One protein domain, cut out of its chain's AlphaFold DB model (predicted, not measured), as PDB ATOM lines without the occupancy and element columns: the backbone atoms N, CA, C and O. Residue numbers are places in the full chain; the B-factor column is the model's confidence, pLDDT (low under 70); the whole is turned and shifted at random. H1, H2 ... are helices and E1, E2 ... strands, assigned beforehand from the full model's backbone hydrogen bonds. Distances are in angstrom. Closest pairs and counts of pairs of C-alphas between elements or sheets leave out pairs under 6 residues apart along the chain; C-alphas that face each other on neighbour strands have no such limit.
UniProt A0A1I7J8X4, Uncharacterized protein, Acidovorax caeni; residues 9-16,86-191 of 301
ATOM      1  N   LEU A   9     -30.384  -0.436 -24.041       89.00
ATOM      2  CA  LEU A   9     -29.168  -0.352 -23.246       89.00
ATOM      3  C   LEU A   9     -29.343  -1.097 -21.915       89.00
ATOM      4  O   LEU A   9     -30.114  -0.669 -21.048       89.00
ATOM      5  N   ALA A  10     -28.609  -2.200 -21.765       90.31
ATOM      6  CA  ALA A  10     -28.414  -2.892 -20.497       90.31
ATOM      7  C   ALA A  10     -27.261  -2.243 -19.706       90.31
ATOM      8  O   ALA A  10     -26.395  -1.615 -20.321       90.31
ATOM      9  N   PRO A  11     -27.183  -2.431 -18.374       89.69
ATOM     10  CA  PRO A  11     -26.146  -1.804 -17.551       89.69
ATOM     11  C   PRO A  11     -24.717  -2.086 -18.038       89.69
ATOM     12  O   PRO A  11     -23.893  -1.180 -18.119       89.69
ATOM     13  N   ALA A  12     -24.455  -3.323 -18.471       92.12
ATOM     14  CA  ALA A  12     -23.153  -3.756 -18.982       92.12
ATOM     15  C   ALA A  12     -22.714  -3.058 -20.283       92.12
ATOM     16  O   ALA A  12     -21.541  -3.115 -20.644       92.12
ATOM     17  N   HIS A  13     -23.634  -2.411 -21.006       94.44
ATOM     18  CA  HIS A  13     -23.303  -1.684 -22.228       94.44
ATOM     19  C   HIS A  13     -22.711  -0.294 -21.949       94.44
ATOM     20  O   HIS A  13     -22.136   0.292 -22.860       94.44
ATOM     21  N   LEU A  14     -22.838   0.259 -20.736       95.62
ATOM     22  CA  LEU A  14     -22.210   1.529 -20.356       95.62
ATOM     23  C   LEU A  14     -20.875   1.245 -19.660       95.62
ATOM     24  O   LEU A  14     -20.847   0.900 -18.483       95.62
ATOM     25  N   LEU A  15     -19.767   1.403 -20.383       95.38
ATOM     26  CA  LEU A  15     -18.432   1.080 -19.870       95.38
ATOM     27  C   LEU A  15     -17.879   2.158 -18.938       95.38
ATOM     28  O   LEU A  15     -17.197   1.854 -17.964       95.38
ATOM     29  N   ALA A  16     -18.162   3.421 -19.250       95.75
ATOM     30  CA  ALA A  16     -17.710   4.565 -18.472       95.75
ATOM     31  C   ALA A  16     -18.702   5.721 -18.615       95.75
ATOM     32  O   ALA A  16     -19.320   5.888 -19.667       95.75
ATOM     33  N   ALA A  86     -37.021  13.668 -19.051       89.88
ATOM     34  CA  ALA A  86     -35.962  14.204 -18.218       89.88
ATOM     35  C   ALA A  86     -34.593  14.058 -18.901       89.88
ATOM     36  O   ALA A  86     -34.432  13.362 -19.900       89.88
ATOM     37  N   ALA A  87     -33.612  14.784 -18.376       94.06
ATOM     38  CA  ALA A  87     -32.277  14.848 -18.944       94.06
ATOM     39  C   ALA A  87     -31.224  14.510 -17.905       94.06
ATOM     40  O   ALA A  87     -31.380  14.839 -16.727       94.06
ATOM     41  N   SER A  88     -30.117  13.964 -18.392       96.81
ATOM     42  CA  SER A  88     -28.866  13.905 -17.654       96.81
ATOM     43  C   SER A  88     -28.208  15.282 -17.669       96.81
ATOM     44  O   SER A  88     -28.019  15.873 -18.737       96.81
ATOM     45  N   VAL A  89     -27.864  15.803 -16.492       96.56
ATOM     46  CA  VAL A  89     -27.238  17.123 -16.328       96.56
ATOM     47  C   VAL A  89     -25.996  16.993 -15.460       96.56
ATOM     48  O   VAL A  89     -26.074  16.472 -14.358       96.56
ATOM     49  N   THR A  90     -24.849  17.480 -15.926       96.62
ATOM     50  CA  THR A  90     -23.599  17.449 -15.146       96.62
ATOM     51  C   THR A  90     -22.716  18.644 -15.471       96.62
ATOM     52  O   THR A  90     -22.882  19.296 -16.502       96.62
ATOM     53  N   ALA A  91     -21.738  18.933 -14.614       95.75
ATOM     54  CA  ALA A  91     -20.672  19.869 -14.948       95.75
ATOM     55  C   ALA A  91     -19.937  19.433 -16.231       95.75
ATOM     56  O   ALA A  91     -19.723  18.244 -16.470       95.75
ATOM     57  N   SER A  92     -19.546  20.405 -17.058       95.06
ATOM     58  CA  SER A  92     -18.717  20.149 -18.238       95.06
ATOM     59  C   SER A  92     -17.313  19.678 -17.812       95.06
ATOM     60  O   SER A  92     -16.714  20.330 -16.954       95.06
ATOM     61  N   PRO A  93     -16.732  18.635 -18.437       96.38
ATOM     62  CA  PRO A  93     -17.275  17.853 -19.551       96.38
ATOM     63  C   PRO A  93     -18.205  16.704 -19.119       96.38
ATOM     64  O   PRO A  93     -17.960  16.014 -18.129       96.38
ATOM     65  N   LEU A  94     -19.216  16.420 -19.946       97.75
ATOM     66  CA  LEU A  94     -19.940  15.146 -19.900       97.75
ATOM     67  C   LEU A  94     -19.236  14.149 -20.824       97.75
ATOM     68  O   LEU A  94     -19.129  14.400 -22.024       97.75
ATOM     69  N   THR A  95     -18.781  13.018 -20.283       97.94
ATOM     70  CA  THR A  95     -18.193  11.927 -21.066       97.94
ATOM     71  C   THR A  95     -18.898  10.611 -20.788       97.94
ATOM     72  O   THR A  95     -19.277  10.323 -19.654       97.94
ATOM     73  N   PHE A  96     -19.084   9.791 -21.819       97.81
ATOM     74  CA  PHE A  96     -19.550   8.419 -21.652       97.81
ATOM     75  C   PHE A  96     -19.057   7.509 -22.776       97.81
ATOM     76  O   PHE A  96     -18.858   7.953 -23.907       97.81
ATOM     77  N   THR A  97     -18.893   6.226 -22.462       97.44
ATOM     78  CA  THR A  97     -18.486   5.187 -23.412       97.44
ATOM     79  C   THR A  97     -19.513   4.066 -23.435       97.44
ATOM     80  O   THR A  97     -19.767   3.433 -22.409       97.44
ATOM     81  N   LEU A  98     -20.080   3.793 -24.613       96.19
ATOM     82  CA  LEU A  98     -21.025   2.700 -24.831       96.19
ATOM     83  C   LEU A  98     -20.377   1.560 -25.620       96.19
ATOM     84  O   LEU A  98     -19.712   1.786 -26.629       96.19
ATOM     85  N   ALA A  99     -20.661   0.332 -25.198       94.69
ATOM     86  CA  ALA A  99     -20.408  -0.915 -25.905       94.69
ATOM     87  C   ALA A  99     -21.752  -1.625 -26.145       94.69
ATOM     88  O   ALA A  99     -22.202  -2.408 -25.311       94.69
ATOM     89  N   PRO A 100     -22.424  -1.374 -27.281       87.50
ATOM     90  CA  PRO A 100     -23.786  -1.864 -27.528       87.50
ATOM     91  C   PRO A 100     -23.885  -3.381 -27.742       87.50
ATOM     92  O   PRO A 100     -24.986  -3.895 -27.933       87.50
ATOM     93  N   MET A 101     -22.743  -4.081 -27.821       87.44
ATOM     94  CA  MET A 101     -22.609  -5.524 -28.099       87.44
ATOM     95  C   MET A 101     -23.303  -6.005 -29.389       87.44
ATOM     96  O   MET A 101     -23.414  -7.199 -29.658       87.44
ATOM     97  N   ARG A 102     -23.740  -5.065 -30.231       89.69
ATOM     98  CA  ARG A 102     -24.386  -5.256 -31.530       89.69
ATOM     99  C   ARG A 102     -23.829  -4.221 -32.499       89.69
ATOM    100  O   ARG A 102     -23.417  -3.139 -32.085       89.69
ATOM    101  N   ARG A 103     -23.839  -4.547 -33.791       92.69
ATOM    102  CA  ARG A 103     -23.444  -3.601 -34.845       92.69
ATOM    103  C   ARG A 103     -24.403  -2.418 -34.858       92.69
ATOM    104  O   ARG A 103     -25.610  -2.632 -34.816       92.69
ATOM    105  N   PHE A 104     -23.863  -1.212 -34.953       94.81
ATOM    106  CA  PHE A 104     -24.602   0.029 -35.154       94.81
ATOM    107  C   PHE A 104     -23.938   0.805 -36.292       94.81
ATOM    108  O   PHE A 104     -22.729   0.697 -36.488       94.81
ATOM    109  N   ASN A 105     -24.721   1.571 -37.044       94.12
ATOM    110  CA  ASN A 105     -24.216   2.483 -38.075       94.12
ATOM    111  C   ASN A 105     -24.674   3.931 -37.832       94.12
ATOM    112  O   ASN A 105     -24.363   4.817 -38.625       94.12
ATOM    113  N   ALA A 106     -25.429   4.172 -36.760       94.81
ATOM    114  CA  ALA A 106     -25.935   5.482 -36.416       94.81
ATOM    115  C   ALA A 106     -25.863   5.734 -34.909       94.81
ATOM    116  O   ALA A 106     -25.972   4.817 -34.089       94.81
ATOM    117  N   PHE A 107     -25.689   7.001 -34.568       95.12
ATOM    118  CA  PHE A 107     -25.676   7.538 -33.218       95.12
ATOM    119  C   PHE A 107     -26.415   8.870 -33.224       95.12
ATOM    120  O   PHE A 107     -26.245   9.662 -34.149       95.12
ATOM    121  N   PHE A 108     -27.204   9.137 -32.191       95.06
ATOM    122  CA  PHE A 108     -27.834  10.436 -32.042       95.06
ATOM    123  C   PHE A 108     -27.854  10.929 -30.602       95.06
ATOM    124  O   PHE A 108     -27.860  10.148 -29.650       95.06
ATOM    125  N   LEU A 109     -27.916  12.254 -30.490       95.44
ATOM    126  CA  LEU A 109     -28.200  13.007 -29.283       95.44
ATOM    127  C   LEU A 109     -29.386  13.948 -29.539       95.44
ATOM    128  O   LEU A 109     -29.463  14.561 -30.607       95.44
ATOM    129  N   ARG A 110     -30.287  14.090 -28.567       93.94
ATOM    130  CA  ARG A 110     -31.405  15.050 -28.569       93.94
ATOM    131  C   ARG A 110     -31.473  15.792 -27.236       93.94
ATOM    132  O   ARG A 110     -31.025  15.274 -26.212       93.94
ATOM    133  N   GLY A 111     -32.047  16.994 -27.271       92.12
ATOM    134  CA  GLY A 111     -32.162  17.876 -26.107       92.12
ATOM    135  C   GLY A 111     -30.797  18.227 -25.518       92.12
ATOM    136  O   GLY A 111     -30.622  18.214 -24.300       92.12
ATOM    137  N   VAL A 112     -29.812  18.443 -26.393       94.56
ATOM    138  CA  VAL A 112     -28.435  18.751 -26.008       94.56
ATOM    139  C   VAL A 112     -28.298  20.238 -25.718       94.56
ATOM    140  O   VAL A 112     -28.636  21.067 -26.555       94.56
ATOM    141  N   ASP A 113     -27.723  20.572 -24.566       94.56
ATOM    142  CA  ASP A 113     -27.174  21.902 -24.304       94.56
ATOM    143  C   ASP A 113     -25.670  21.768 -24.047       94.56
ATOM    144  O   ASP A 113     -25.219  21.427 -22.949       94.56
ATOM    145  N   ALA A 114     -24.894  21.966 -25.111       95.44
ATOM    146  CA  ALA A 114     -23.438  21.951 -25.126       95.44
ATOM    147  C   ALA A 114     -22.932  22.827 -26.280       95.44
ATOM    148  O   ALA A 114     -23.670  23.128 -27.213       95.44
ATOM    149  N   HIS A 115     -21.664  23.237 -26.237       94.81
ATOM    150  CA  HIS A 115     -21.038  24.028 -27.305       94.81
ATOM    151  C   HIS A 115     -20.273  23.164 -28.307       94.81
ATOM    152  O   HIS A 115     -20.112  23.559 -29.460       94.81
ATOM    153  N   HIS A 116     -19.789  21.996 -27.886       95.62
ATOM    154  CA  HIS A 116     -19.009  21.107 -28.736       95.62
ATOM    155  C   HIS A 116     -19.259  19.645 -28.377       95.62
ATOM    156  O   HIS A 116     -19.406  19.302 -27.201       95.62
ATOM    157  N   VAL A 117     -19.262  18.785 -29.394       97.00
ATOM    158  CA  VAL A 117     -19.304  17.331 -29.246       97.00
ATOM    159  C   VAL A 117     -18.134  16.693 -29.986       97.00
ATOM    160  O   VAL A 117     -17.859  17.014 -31.142       97.00
ATOM    161  N   THR A 118     -17.475  15.752 -29.322       97.62
ATOM    162  CA  THR A 118     -16.494  14.846 -29.917       97.62
ATOM    163  C   THR A 118     -17.012  13.424 -29.769       97.62
ATOM    164  O   THR A 118     -17.291  12.971 -28.660       97.62
ATOM    165  N   VAL A 119     -17.130  12.710 -30.883       96.31
ATOM    166  CA  VAL A 119     -17.521  11.301 -30.933       96.31
ATOM    167  C   VAL A 119     -16.362  10.500 -31.497       96.31
ATOM    168  O   VAL A 119     -15.920  10.752 -32.615       96.31
ATOM    169  N   VAL A 120     -15.881   9.522 -30.738       96.44
ATOM    170  CA  VAL A 120     -14.789   8.626 -31.126       96.44
ATOM    171  C   VAL A 120     -15.307   7.197 -31.140       96.44
ATOM    172  O   VAL A 120     -15.857   6.723 -30.149       96.44
ATOM    173  N   ILE A 121     -15.126   6.504 -32.260       95.50
ATOM    174  CA  ILE A 121     -15.465   5.091 -32.418       95.50
ATOM    175  C   ILE A 121     -14.174   4.290 -32.400       95.50
ATOM    176  O   ILE A 121     -13.285   4.520 -33.228       95.50
ATOM    177  N   THR A 122     -14.092   3.332 -31.486       95.31
ATOM    178  CA  THR A 122     -12.954   2.424 -31.367       95.31
ATOM    179  C   THR A 122     -13.373   0.979 -31.612       95.31
ATOM    180  O   THR A 122     -14.488   0.562 -31.292       95.31
ATOM    181  N   VAL A 123     -12.474   0.194 -32.199       93.75
ATOM    182  CA  VAL A 123     -12.640  -1.246 -32.417       93.75
ATOM    183  C   VAL A 123     -11.354  -1.920 -31.965       93.75
ATOM    184  O   VAL A 123     -10.277  -1.573 -32.442       93.75
ATOM    185  N   ASN A 124     -11.449  -2.855 -31.016       89.69
ATOM    186  CA  ASN A 124     -10.284  -3.513 -30.408       89.69
ATOM    187  C   ASN A 124      -9.218  -2.517 -29.895       89.69
ATOM    188  O   ASN A 124      -8.022  -2.755 -30.021       89.69
ATOM    189  N   GLY A 125      -9.658  -1.373 -29.356       88.88
ATOM    190  CA  GLY A 125      -8.782  -0.318 -28.830       88.88
ATOM    191  C   GLY A 125      -8.197   0.643 -29.873       88.88
ATOM    192  O   GLY A 125      -7.634   1.661 -29.483       88.88
ATOM    193  N   ALA A 126      -8.362   0.384 -31.173       93.56
ATOM    194  CA  ALA A 126      -7.927   1.290 -32.235       93.56
ATOM    195  C   ALA A 126      -9.046   2.268 -32.620       93.56
ATOM    196  O   ALA A 126     -10.195   1.860 -32.792       93.56
ATOM    197  N   GLU A 127      -8.715   3.550 -32.780       94.75
ATOM    198  CA  GLU A 127      -9.639   4.558 -33.306       94.75
ATOM    199  C   GLU A 127      -9.896   4.313 -34.794       94.75
ATOM    200  O   GLU A 127      -8.962   4.246 -35.591       94.75
ATOM    201  N   VAL A 128     -11.171   4.193 -35.167       93.31
ATOM    202  CA  VAL A 128     -11.573   4.000 -36.567       93.31
ATOM    203  C   VAL A 128     -12.266   5.235 -37.136       93.31
ATOM    204  O   VAL A 128     -12.212   5.485 -38.339       93.31
ATOM    205  N   ARG A 129     -12.923   6.025 -36.284       93.12
ATOM    206  CA  ARG A 129     -13.558   7.280 -36.692       93.12
ATOM    207  C   ARG A 129     -13.604   8.257 -35.527       93.12
ATOM    208  O   ARG A 129     -14.026   7.885 -34.436       93.12
ATOM    209  N   ARG A 130     -13.267   9.515 -35.798       95.25
ATOM    210  CA  ARG A 130     -13.508  10.664 -34.922       95.25
ATOM    211  C   ARG A 130     -14.379  11.672 -35.661       95.25
ATOM    212  O   ARG A 130     -14.157  11.946 -36.837       95.25
ATOM    213  N   VAL A 131     -15.386  12.192 -34.975       94.19
ATOM    214  CA  VAL A 131     -16.242  13.278 -35.452       94.19
ATOM    215  C   VAL A 131     -16.243  14.370 -34.400       94.19
ATOM    216  O   VAL A 131     -16.535  14.110 -33.235       94.19
ATOM    217  N   GLU A 132     -15.936  15.587 -34.820       95.19
ATOM    218  CA  GLU A 132     -15.978  16.783 -33.986       95.19
ATOM    219  C   GLU A 132     -16.974  17.755 -34.606       95.19
ATOM    220  O   GLU A 132     -16.953  17.988 -35.817       95.19
ATOM    221  N   LYS A 133     -17.895  18.272 -33.795       92.38
ATOM    222  CA  LYS A 133     -18.930  19.194 -34.258       92.38
ATOM    223  C   LYS A 133     -19.115  20.308 -33.237       92.38
ATOM    224  O   LYS A 133     -19.384  20.057 -32.062       92.38
ATOM    225  N   SER A 134     -19.014  21.546 -33.718       92.38
ATOM    226  CA  SER A 134     -19.502  22.711 -32.981       92.38
ATOM    227  C   SER A 134     -21.025  22.673 -32.961       92.38
ATOM    228  O   SER A 134     -21.661  22.518 -34.002       92.38
ATOM    229  N   LEU A 135     -21.594  22.818 -31.771       92.00
ATOM    230  CA  LEU A 135     -23.033  22.917 -31.557       92.00
ATOM    231  C   LEU A 135     -23.465  24.366 -31.365       92.00
ATOM    232  O   LEU A 135     -24.579  24.609 -30.944       92.00
ATOM    233  N   ILE A 136     -22.617  25.351 -31.650       88.44
ATOM    234  CA  ILE A 136     -23.021  26.757 -31.588       88.44
ATOM    235  C   ILE A 136     -23.859  27.072 -32.837       88.44
ATOM    236  O   ILE A 136     -23.328  27.151 -33.941       88.44
ATOM    237  N   ALA A 137     -25.163  27.294 -32.659       80.56
ATOM    238  CA  ALA A 137     -26.155  27.484 -33.727       80.56
ATOM    239  C   ALA A 137     -26.295  28.947 -34.200       80.56
ATOM    240  O   ALA A 137     -27.284  29.345 -34.820       80.56
ATOM    241  N   ARG A 138     -25.321  29.807 -33.889       74.31
ATOM    242  CA  ARG A 138     -25.429  31.242 -34.168       74.31
ATOM    243  C   ARG A 138     -25.238  31.536 -35.658       74.31
ATOM    244  O   ARG A 138     -24.119  31.522 -36.164       74.31
ATOM    245  N   ARG A 139     -26.322  31.901 -36.346       71.31
ATOM    246  CA  ARG A 139     -26.287  32.419 -37.724       71.31
ATOM    247  C   ARG A 139     -26.514  33.932 -37.733       71.31
ATOM    248  O   ARG A 139     -27.616  34.395 -38.012       71.31
ATOM    249  N   SER A 140     -25.482  34.710 -37.407       73.62
ATOM    250  CA  SER A 140     -25.564  36.177 -37.455       73.62
ATOM    251  C   SER A 140     -25.630  36.645 -38.912       73.62
ATOM    252  O   SER A 140     -24.695  36.417 -39.677       73.62
ATOM    253  N   ARG A 141     -26.738  37.281 -39.308       79.69
ATOM    254  CA  ARG A 141     -26.927  37.842 -40.662       79.69
ATOM    255  C   ARG A 141     -26.740  39.356 -40.702       79.69
ATOM    256  O   ARG A 141     -26.537  39.918 -41.773       79.69
ATOM    257  N   THR A 142     -26.794  40.008 -39.543       82.81
ATOM    258  CA  THR A 142     -26.588  41.449 -39.385       82.81
ATOM    259  C   THR A 142     -25.479  41.736 -38.374       82.81
ATOM    260  O   THR A 142     -25.143  40.896 -37.536       82.81
ATOM    261  N   TRP A 143     -24.911  42.945 -38.429       86.31
ATOM    262  CA  TRP A 143     -23.930  43.404 -37.440       86.31
ATOM    263  C   TRP A 143     -24.531  43.429 -36.023       86.31
ATOM    264  O   TRP A 143     -23.856  43.062 -35.066       86.31
ATOM    265  N   SER A 144     -25.811  43.797 -35.889       85.06
ATOM    266  CA  SER A 144     -26.505  43.832 -34.597       85.06
ATOM    267  C   SER A 144     -26.641  42.425 -34.014       85.06
ATOM    268  O   SER A 144     -26.266  42.203 -32.865       85.06
ATOM    269  N   ASP A 145     -27.039  41.436 -34.824       81.19
ATOM    270  CA  ASP A 145     -27.080  40.033 -34.388       81.19
ATOM    271  C   ASP A 145     -25.702  39.519 -33.977       81.19
ATOM    272  O   ASP A 145     -25.609  38.628 -33.139       81.19
ATOM    273  N   TYR A 146     -24.630  40.049 -34.576       77.06
ATOM    274  CA  TYR A 146     -23.261  39.679 -34.236       77.06
ATOM    275  C   TYR A 146     -22.794  40.247 -32.886       77.06
ATOM    276  O   TYR A 146     -22.036  39.573 -32.186       77.06
ATOM    277  N   TYR A 147     -23.255  41.429 -32.475       78.44
ATOM    278  CA  TYR A 147     -22.868  42.022 -31.185       78.44
ATOM    279  C   TYR A 147     -23.862  41.738 -30.055       78.44
ATOM    280  O   TYR A 147     -23.446  41.554 -28.915       78.44
ATOM    281  N   PHE A 148     -25.154  41.657 -30.368       81.25
ATOM    282  CA  PHE A 148     -26.241  41.621 -29.385       81.25
ATOM    283  C   PHE A 148     -27.170  40.410 -29.530       81.25
ATOM    284  O   PHE A 148     -28.047  40.210 -28.694       81.25
ATOM    285  N   GLY A 149     -27.005  39.595 -30.578       73.69
ATOM    286  CA  GLY A 149     -27.805  38.384 -30.759       73.69
ATOM    287  C   GLY A 149     -27.456  37.308 -29.731       73.69
ATOM    288  O   GLY A 149     -26.281  37.128 -29.400       73.69
ATOM    289  N   GLY A 150     -28.477  36.579 -29.273       72.88
ATOM    290  CA  GLY A 150     -28.349  35.512 -28.280       72.88
ATOM    291  C   GLY A 150     -27.436  34.359 -28.708       72.88
ATOM    292  O   GLY A 150     -27.179  34.128 -29.895       72.88
ATOM    293  N   GLN A 151     -26.931  33.632 -27.714       69.31
ATOM    294  CA  GLN A 151     -26.176  32.399 -27.892       69.31
ATOM    295  C   GLN A 151     -27.157  31.231 -27.993       69.31
ATOM    296  O   GLN A 151     -27.864  30.924 -27.039       69.31
ATOM    297  N   TYR A 152     -27.186  30.587 -29.157       82.38
ATOM    298  CA  TYR A 152     -28.014  29.411 -29.409       82.38
ATOM    299  C   TYR A 152     -27.127  28.188 -29.588       82.38
ATOM    300  O   TYR A 152     -26.038  28.288 -30.165       82.38
ATOM    301  N   THR A 153     -27.608  27.043 -29.120       87.38
ATOM    302  CA  THR A 153     -26.979  25.743 -29.326       87.38
ATOM    303  C   THR A 153     -27.860  24.861 -30.206       87.38
ATOM    304  O   THR A 153     -29.082  24.980 -30.199       87.38
ATOM    305  N   GLU A 154     -27.232  24.008 -31.011       89.69
ATOM    306  CA  GLU A 154     -27.909  22.987 -31.799       89.69
ATOM    307  C   GLU A 154     -28.415  21.913 -30.826       89.69
ATOM    308  O   GLU A 154     -27.598  21.265 -30.161       89.69
ATOM    309  N   PRO A 155     -29.738  21.696 -30.722       90.56
ATOM    310  CA  PRO A 155     -30.313  20.819 -29.706       90.56
ATOM    311  C   PRO A 155     -30.147  19.334 -30.043       90.56
ATOM    312  O   PRO A 155     -30.534  18.472 -29.245       90.56
ATOM    313  N   SER A 156     -29.612  19.001 -31.222       91.81
ATOM    314  CA  SER A 156     -29.434  17.623 -31.653       91.81
ATOM    315  C   SER A 156     -28.168  17.369 -32.456       91.81
ATOM    316  O   SER A 156     -27.582  18.238 -33.102       91.81
ATOM    317  N   VAL A 157     -27.750  16.108 -32.413       92.75
ATOM    318  CA  VAL A 157     -26.642  15.576 -33.198       92.75
ATOM    319  C   VAL A 157     -27.101  14.252 -33.767       92.75
ATOM    320  O   VAL A 157     -27.525  13.385 -33.014       92.75
ATOM    321  N   VAL A 158     -27.000  14.071 -35.080       93.56
ATOM    322  CA  VAL A 158     -27.290  12.791 -35.730       93.56
ATOM    323  C   VAL A 158     -26.091  12.425 -36.586       93.56
ATOM    324  O   VAL A 158     -25.735  13.133 -37.524       93.56
ATOM    325  N   LEU A 159     -25.445  11.322 -36.236       92.12
ATOM    326  CA  LEU A 159     -24.386  10.706 -37.016       92.12
ATOM    327  C   LEU A 159     -24.952   9.433 -37.632       92.12
ATOM    328  O   LEU A 159     -25.465   8.570 -36.924       92.12
ATOM    329  N   HIS A 160     -24.853   9.314 -38.945       90.19
ATOM    330  CA  HIS A 160     -25.247   8.131 -39.700       90.19
ATOM    331  C   HIS A 160     -24.079   7.699 -40.596       90.19
ATOM    332  O   HIS A 160     -23.013   8.332 -40.596       90.19
ATOM    333  N   ASP A 161     -24.249   6.576 -41.293       87.75
ATOM    334  CA  ASP A 161     -23.221   5.952 -42.130       87.75
ATOM    335  C   ASP A 161     -21.894   5.736 -41.389       87.75
ATOM    336  O   ASP A 161     -20.792   5.904 -41.919       87.75
ATOM    337  N   LEU A 162     -21.993   5.376 -40.109       89.00
ATOM    338  CA  LEU A 162     -20.871   4.872 -39.331       89.00
ATOM    339  C   LEU A 162     -20.554   3.443 -39.811       89.00
ATOM    340  O   LEU A 162     -21.478   2.641 -39.973       89.00
ATOM    341  N   PRO A 163     -19.279   3.085 -40.027       86.56
ATOM    342  CA  PRO A 163     -18.916   1.719 -40.391       86.56
ATOM    343  C   PRO A 163     -19.403   0.699 -39.334       86.56
ATOM    344  O   PRO A 163     -19.021   0.811 -38.164       86.56
ATOM    345  N   PRO A 164     -20.226  -0.304 -39.704       89.50
ATOM    346  CA  PRO A 164     -20.884  -1.190 -38.744       89.50
ATOM    347  C   PRO A 164     -19.968  -2.335 -38.288       89.50
ATOM    348  O   PRO A 164     -20.163  -3.499 -38.653       89.50
ATOM    349  N   TYR A 165     -18.963  -2.020 -37.473       89.50
ATOM    350  CA  TYR A 165     -18.071  -3.027 -36.895       89.50
ATOM    351  C   TYR A 165     -18.743  -3.807 -35.757       89.50
ATOM    352  O   TYR A 165     -19.467  -3.259 -34.922       89.50
ATOM    353  N   SER A 166     -18.475  -5.112 -35.696       88.00
ATOM    354  CA  SER A 166     -18.792  -5.912 -34.510       88.00
ATOM    355  C   SER A 166     -17.862  -5.515 -33.359       88.00
ATOM    356  O   SER A 166     -16.661  -5.387 -33.571       88.00
ATOM    357  N   GLY A 167     -18.401  -5.342 -32.149       88.31
ATOM    358  CA  GLY A 167     -17.601  -4.987 -30.968       88.31
ATOM    359  C   GLY A 167     -17.116  -3.533 -30.929       88.31
ATOM    360  O   GLY A 167     -16.239  -3.215 -30.131       88.31
ATOM    361  N   ALA A 168     -17.668  -2.654 -31.774       93.12
ATOM    362  CA  ALA A 168     -17.367  -1.228 -31.722       93.12
ATOM    363  C   ALA A 168     -17.804  -0.609 -30.388       93.12
ATOM    364  O   ALA A 168     -18.896  -0.890 -29.886       93.12
ATOM    365  N   GLN A 169     -16.960   0.271 -29.860       95.31
ATOM    366  CA  GLN A 169     -17.266   1.138 -28.732       95.31
ATOM    367  C   GLN A 169     -17.370   2.577 -29.228       95.31
ATOM    368  O   GLN A 169     -16.650   2.981 -30.141       95.31
ATOM    369  N   ILE A 170     -18.272   3.348 -28.632       95.88
ATOM    370  CA  ILE A 170     -18.451   4.768 -28.928       95.88
ATOM    371  C   ILE A 170     -18.202   5.571 -27.659       95.88
ATOM    372  O   ILE A 170     -18.885   5.378 -26.657       95.88
ATOM    373  N   THR A 171     -17.226   6.469 -27.710       97.56
ATOM    374  CA  THR A 171     -16.932   7.434 -26.653       97.56
ATOM    375  C   THR A 171     -17.401   8.805 -27.098       97.56
ATOM    376  O   THR A 171     -17.015   9.288 -28.163       97.56
ATOM    377  N   VAL A 172     -18.237   9.428 -26.280       97.88
ATOM    378  CA  VAL A 172     -18.816  10.743 -26.532       97.88
ATOM    379  C   VAL A 172     -18.328  11.692 -25.454       97.88
ATOM    380  O   VAL A 172     -18.415  11.376 -24.269       97.88
ATOM    381  N   THR A 173     -17.847  12.856 -25.873       98.19
ATOM    382  CA  THR A 173     -17.425  13.950 -25.001       98.19
ATOM    383  C   THR A 173     -18.158  15.214 -25.412       98.19
ATOM    384  O   THR A 173     -18.033  15.666 -26.549       98.19
ATOM    385  N   LEU A 174     -18.911  15.794 -24.486       97.94
ATOM    386  CA  LEU A 174     -19.636  17.046 -24.660       97.94
ATOM    387  C   LEU A 174     -19.035  18.104 -23.742       97.94
ATOM    388  O   LEU A 174     -18.823  17.858 -22.551       97.94
ATOM    389  N   THR A 175     -18.781  19.289 -24.288       97.38
ATOM    390  CA  THR A 175     -18.230  20.411 -23.528       97.38
ATOM    391  C   THR A 175     -19.083  21.657 -23.689       97.38
ATOM    392  O   THR A 175     -19.677  21.915 -24.740       97.38
ATOM    393  N   ARG A 176     -19.142  22.456 -22.625       94.62
ATOM    394  CA  ARG A 176     -19.827  23.746 -22.601       94.62
ATOM    395  C   ARG A 176     -18.985  24.744 -21.820       94.62
ATOM    396  O   ARG A 176     -18.479  24.435 -20.743       94.62
ATOM    397  N   ALA A 177     -18.830  25.941 -22.370       89.50
ATOM    398  CA  ALA A 177     -18.161  27.037 -21.682       89.50
ATOM    399  C   ALA A 177     -19.203  27.789 -20.846       89.50
ATOM    400  O   ALA A 177     -20.122  28.370 -21.410       89.50
ATOM    401  N   GLY A 178     -19.069  27.774 -19.517       82.06
ATOM    402  CA  GLY A 178     -19.941  28.553 -18.631       82.06
ATOM    403  C   GLY A 178     -21.295  27.906 -18.314       82.06
ATOM    404  O   GLY A 178     -22.338  28.522 -18.500       82.06
ATOM    405  N   GLY A 179     -21.288  26.673 -17.804       89.19
ATOM    406  CA  GLY A 179     -22.468  26.030 -17.220       89.19
ATOM    407  C   GLY A 179     -22.445  24.505 -17.344       89.19
ATOM    408  O   GLY A 179     -21.473  23.949 -17.868       89.19
ATOM    409  N   PRO A 180     -23.497  23.819 -16.868       94.69
ATOM    410  CA  PRO A 180     -23.602  22.373 -16.997       94.69
ATOM    411  C   PRO A 180     -23.909  21.964 -18.441       94.69
ATOM    412  O   PRO A 180     -24.494  22.734 -19.201       94.69
ATOM    413  N   VAL A 181     -23.527  20.743 -18.796       96.50
ATOM    414  CA  VAL A 181     -23.971  20.055 -20.010       96.50
ATOM    415  C   VAL A 181     -25.276  19.329 -19.707       96.50
ATOM    416  O   VAL A 181     -25.395  18.690 -18.659       96.50
ATOM    417  N   ARG A 182     -26.233  19.395 -20.636       95.81
ATOM    418  CA  ARG A 182     -27.514  18.674 -20.577       95.81
ATOM    419  C   ARG A 182     -27.673  17.770 -21.798       95.81
ATOM    420  O   ARG A 182     -27.350  18.197 -22.904       95.81
ATOM    421  N   VAL A 183     -28.193  16.557 -21.599       96.56
ATOM    422  CA  VAL A 183     -28.589  15.626 -22.671       96.56
ATOM    423  C   VAL A 183     -29.892  14.929 -22.288       96.56
ATOM    424  O   VAL A 183     -29.949  14.264 -21.255       96.56
ATOM    425  N   GLU A 184     -30.928  15.056 -23.117       94.69
ATOM    426  CA  GLU A 184     -32.216  14.374 -22.902       94.69
ATOM    427  C   GLU A 184     -32.198  12.942 -23.416       94.69
ATOM    428  O   GLU A 184     -32.673  12.038 -22.741       94.69
ATOM    429  N   GLN A 185     -31.661  12.715 -24.614       94.75
ATOM    430  CA  GLN A 185     -31.631  11.378 -25.201       94.75
ATOM    431  C   GLN A 185     -30.317  11.137 -25.924       94.75
ATOM    432  O   GLN A 185     -29.882  11.957 -26.730       94.75
ATOM    433  N   ALA A 186     -29.719   9.981 -25.672       95.69
ATOM    434  CA  ALA A 186     -28.545   9.473 -26.350       95.69
ATOM    435  C   ALA A 186     -28.792   8.016 -26.734       95.69
ATOM    436  O   ALA A 186     -29.123   7.195 -25.878       95.69
ATOM    437  N   ALA A 187     -28.619   7.671 -28.007       95.19
ATOM    438  CA  ALA A 187     -28.705   6.276 -28.415       95.19
ATOM    439  C   ALA A 187     -27.857   5.963 -29.640       95.19
ATOM    440  O   ALA A 187     -27.528   6.821 -30.459       95.19
ATOM    441  N   VAL A 188     -27.555   4.679 -29.777       95.69
ATOM    442  CA  VAL A 188     -27.019   4.086 -30.999       95.69
ATOM    443  C   VAL A 188     -28.068   3.189 -31.634       95.69
ATOM    444  O   VAL A 188     -28.925   2.636 -30.943       95.69
ATOM    445  N   GLY A 189     -27.971   2.995 -32.943       94.94
ATOM    446  CA  GLY A 189     -28.880   2.116 -33.658       94.94
ATOM    447  C   GLY A 189     -28.403   1.762 -35.055       94.94
ATOM    448  O   GLY A 189     -27.337   2.185 -35.513       94.94
ATOM    449  N   MET A 190     -29.225   0.967 -35.733       94.44
ATOM    450  CA  MET A 190     -29.084   0.678 -37.156       94.44
ATOM    451  C   MET A 190     -30.087   1.531 -37.933       94.44
ATOM    452  O   MET A 190     -31.294   1.298 -37.865       94.44
ATOM    453  N   SER A 191     -29.589   2.532 -38.656       94.94
ATOM    454  CA  SER A 191     -30.395   3.371 -39.528       94.94
ATOM    455  C   SER A 191     -31.018   2.539 -40.644       94.94
ATOM    456  O   SER A 191     -30.404   1.644 -41.231       94.94
TER     457      SER A 191
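Overview. This is residues 9 to 16 and 86 to 191 of the 301 residues of an uncharacterized protein of Acidovorax caeni (UniProt A0A1I7J8X4). Two sheets, five-stranded E1, E3, E8, E5, E6 and three-stranded E7, E4, E10, stand partly face to face as a small sandwich, and the strand pair E2 and E9 bridges them along one side. A long arm between E6 and E7 sticks out at one end, with the short helix H1, residues 143 to 148, at its tip, its centre 28.4 A from the mean of the C-alphas. The printed part has 114 residues, with named elements in the order E1 E2 E3 E4 E5 E6 H1 E7 E8 E9 E10; the class is mostly strand, and each sheet is antiparallel. It is only just compact, close to loose, with a radius of gyration of the C-alphas of 15.6 A, and elongated, spanning 50 by 26 by 23 A.

Arrangement. The largest sheet runs E1, residues 14 to 16, E3, 94 to 98, E8, 169 to 175, E5, 116 to 123, and E6, 126 to 134. It is twisted, and its edge strands are E1 and E6. N 15 and O 97 join E1 and E3 within hydrogen-bond range at 2.9 A, N 96 and O 172 join E3 and E8 at 3.0 A, and N 118 and O 173 join E5 and E8 at 2.8 A. E5 and E6 form a hairpin, with N 119 and O 131 at 2.8 A. In the second sheet E4, residues 106 to 110, is the inner strand between E7, 156 to 159, and E10, 185 to 189. N 109 and O 157 are 2.8 A apart, and N 108 and O 187 2.9 A. E2, residues 88 to 91, is antiparallel to E9, residues 180 to 183, at 158 degrees, with N 90 and O 181 at 3.0 A. E9 runs on into E10 across a break of 1 residue, at 46 degrees. The closest C-alphas of E8 and E9, those of Thr 175 and Val 181, are 6.7 A apart; those of E4 and E9, Arg 110 and Val 183, are 6.6 A apart. H1, residues 143 to 148, is not on either of these two larger sheets, and every O i to N i+4 pair in it is within hydrogen-bond range.

Along the chain. E1 begins at C-alpha 14, (-22.210, 1.529, -20.356). E6 is 24.4 A long, E5 23.5 A, E8 20.0 A, E4 13.5 A, E3 13.4 A and E10 12.8 A. H1 begins at C-alpha 143, (-23.930, 43.404, -37.440), and E10 ends at C-alpha 189, (-28.880, 2.116, -33.658).

Size, cuts and confidence. The C-alphas of Ala 12 and Trp 143 are the farthest apart, 50.6 A. Residues 17 to 85 are not printed, and C-alphas 16 and 86 across this cut are 20.6 A apart. Of the links that are printed whole, none is long. The mean pLDDT of the printed part is 91.4, and residue 151 is under 70.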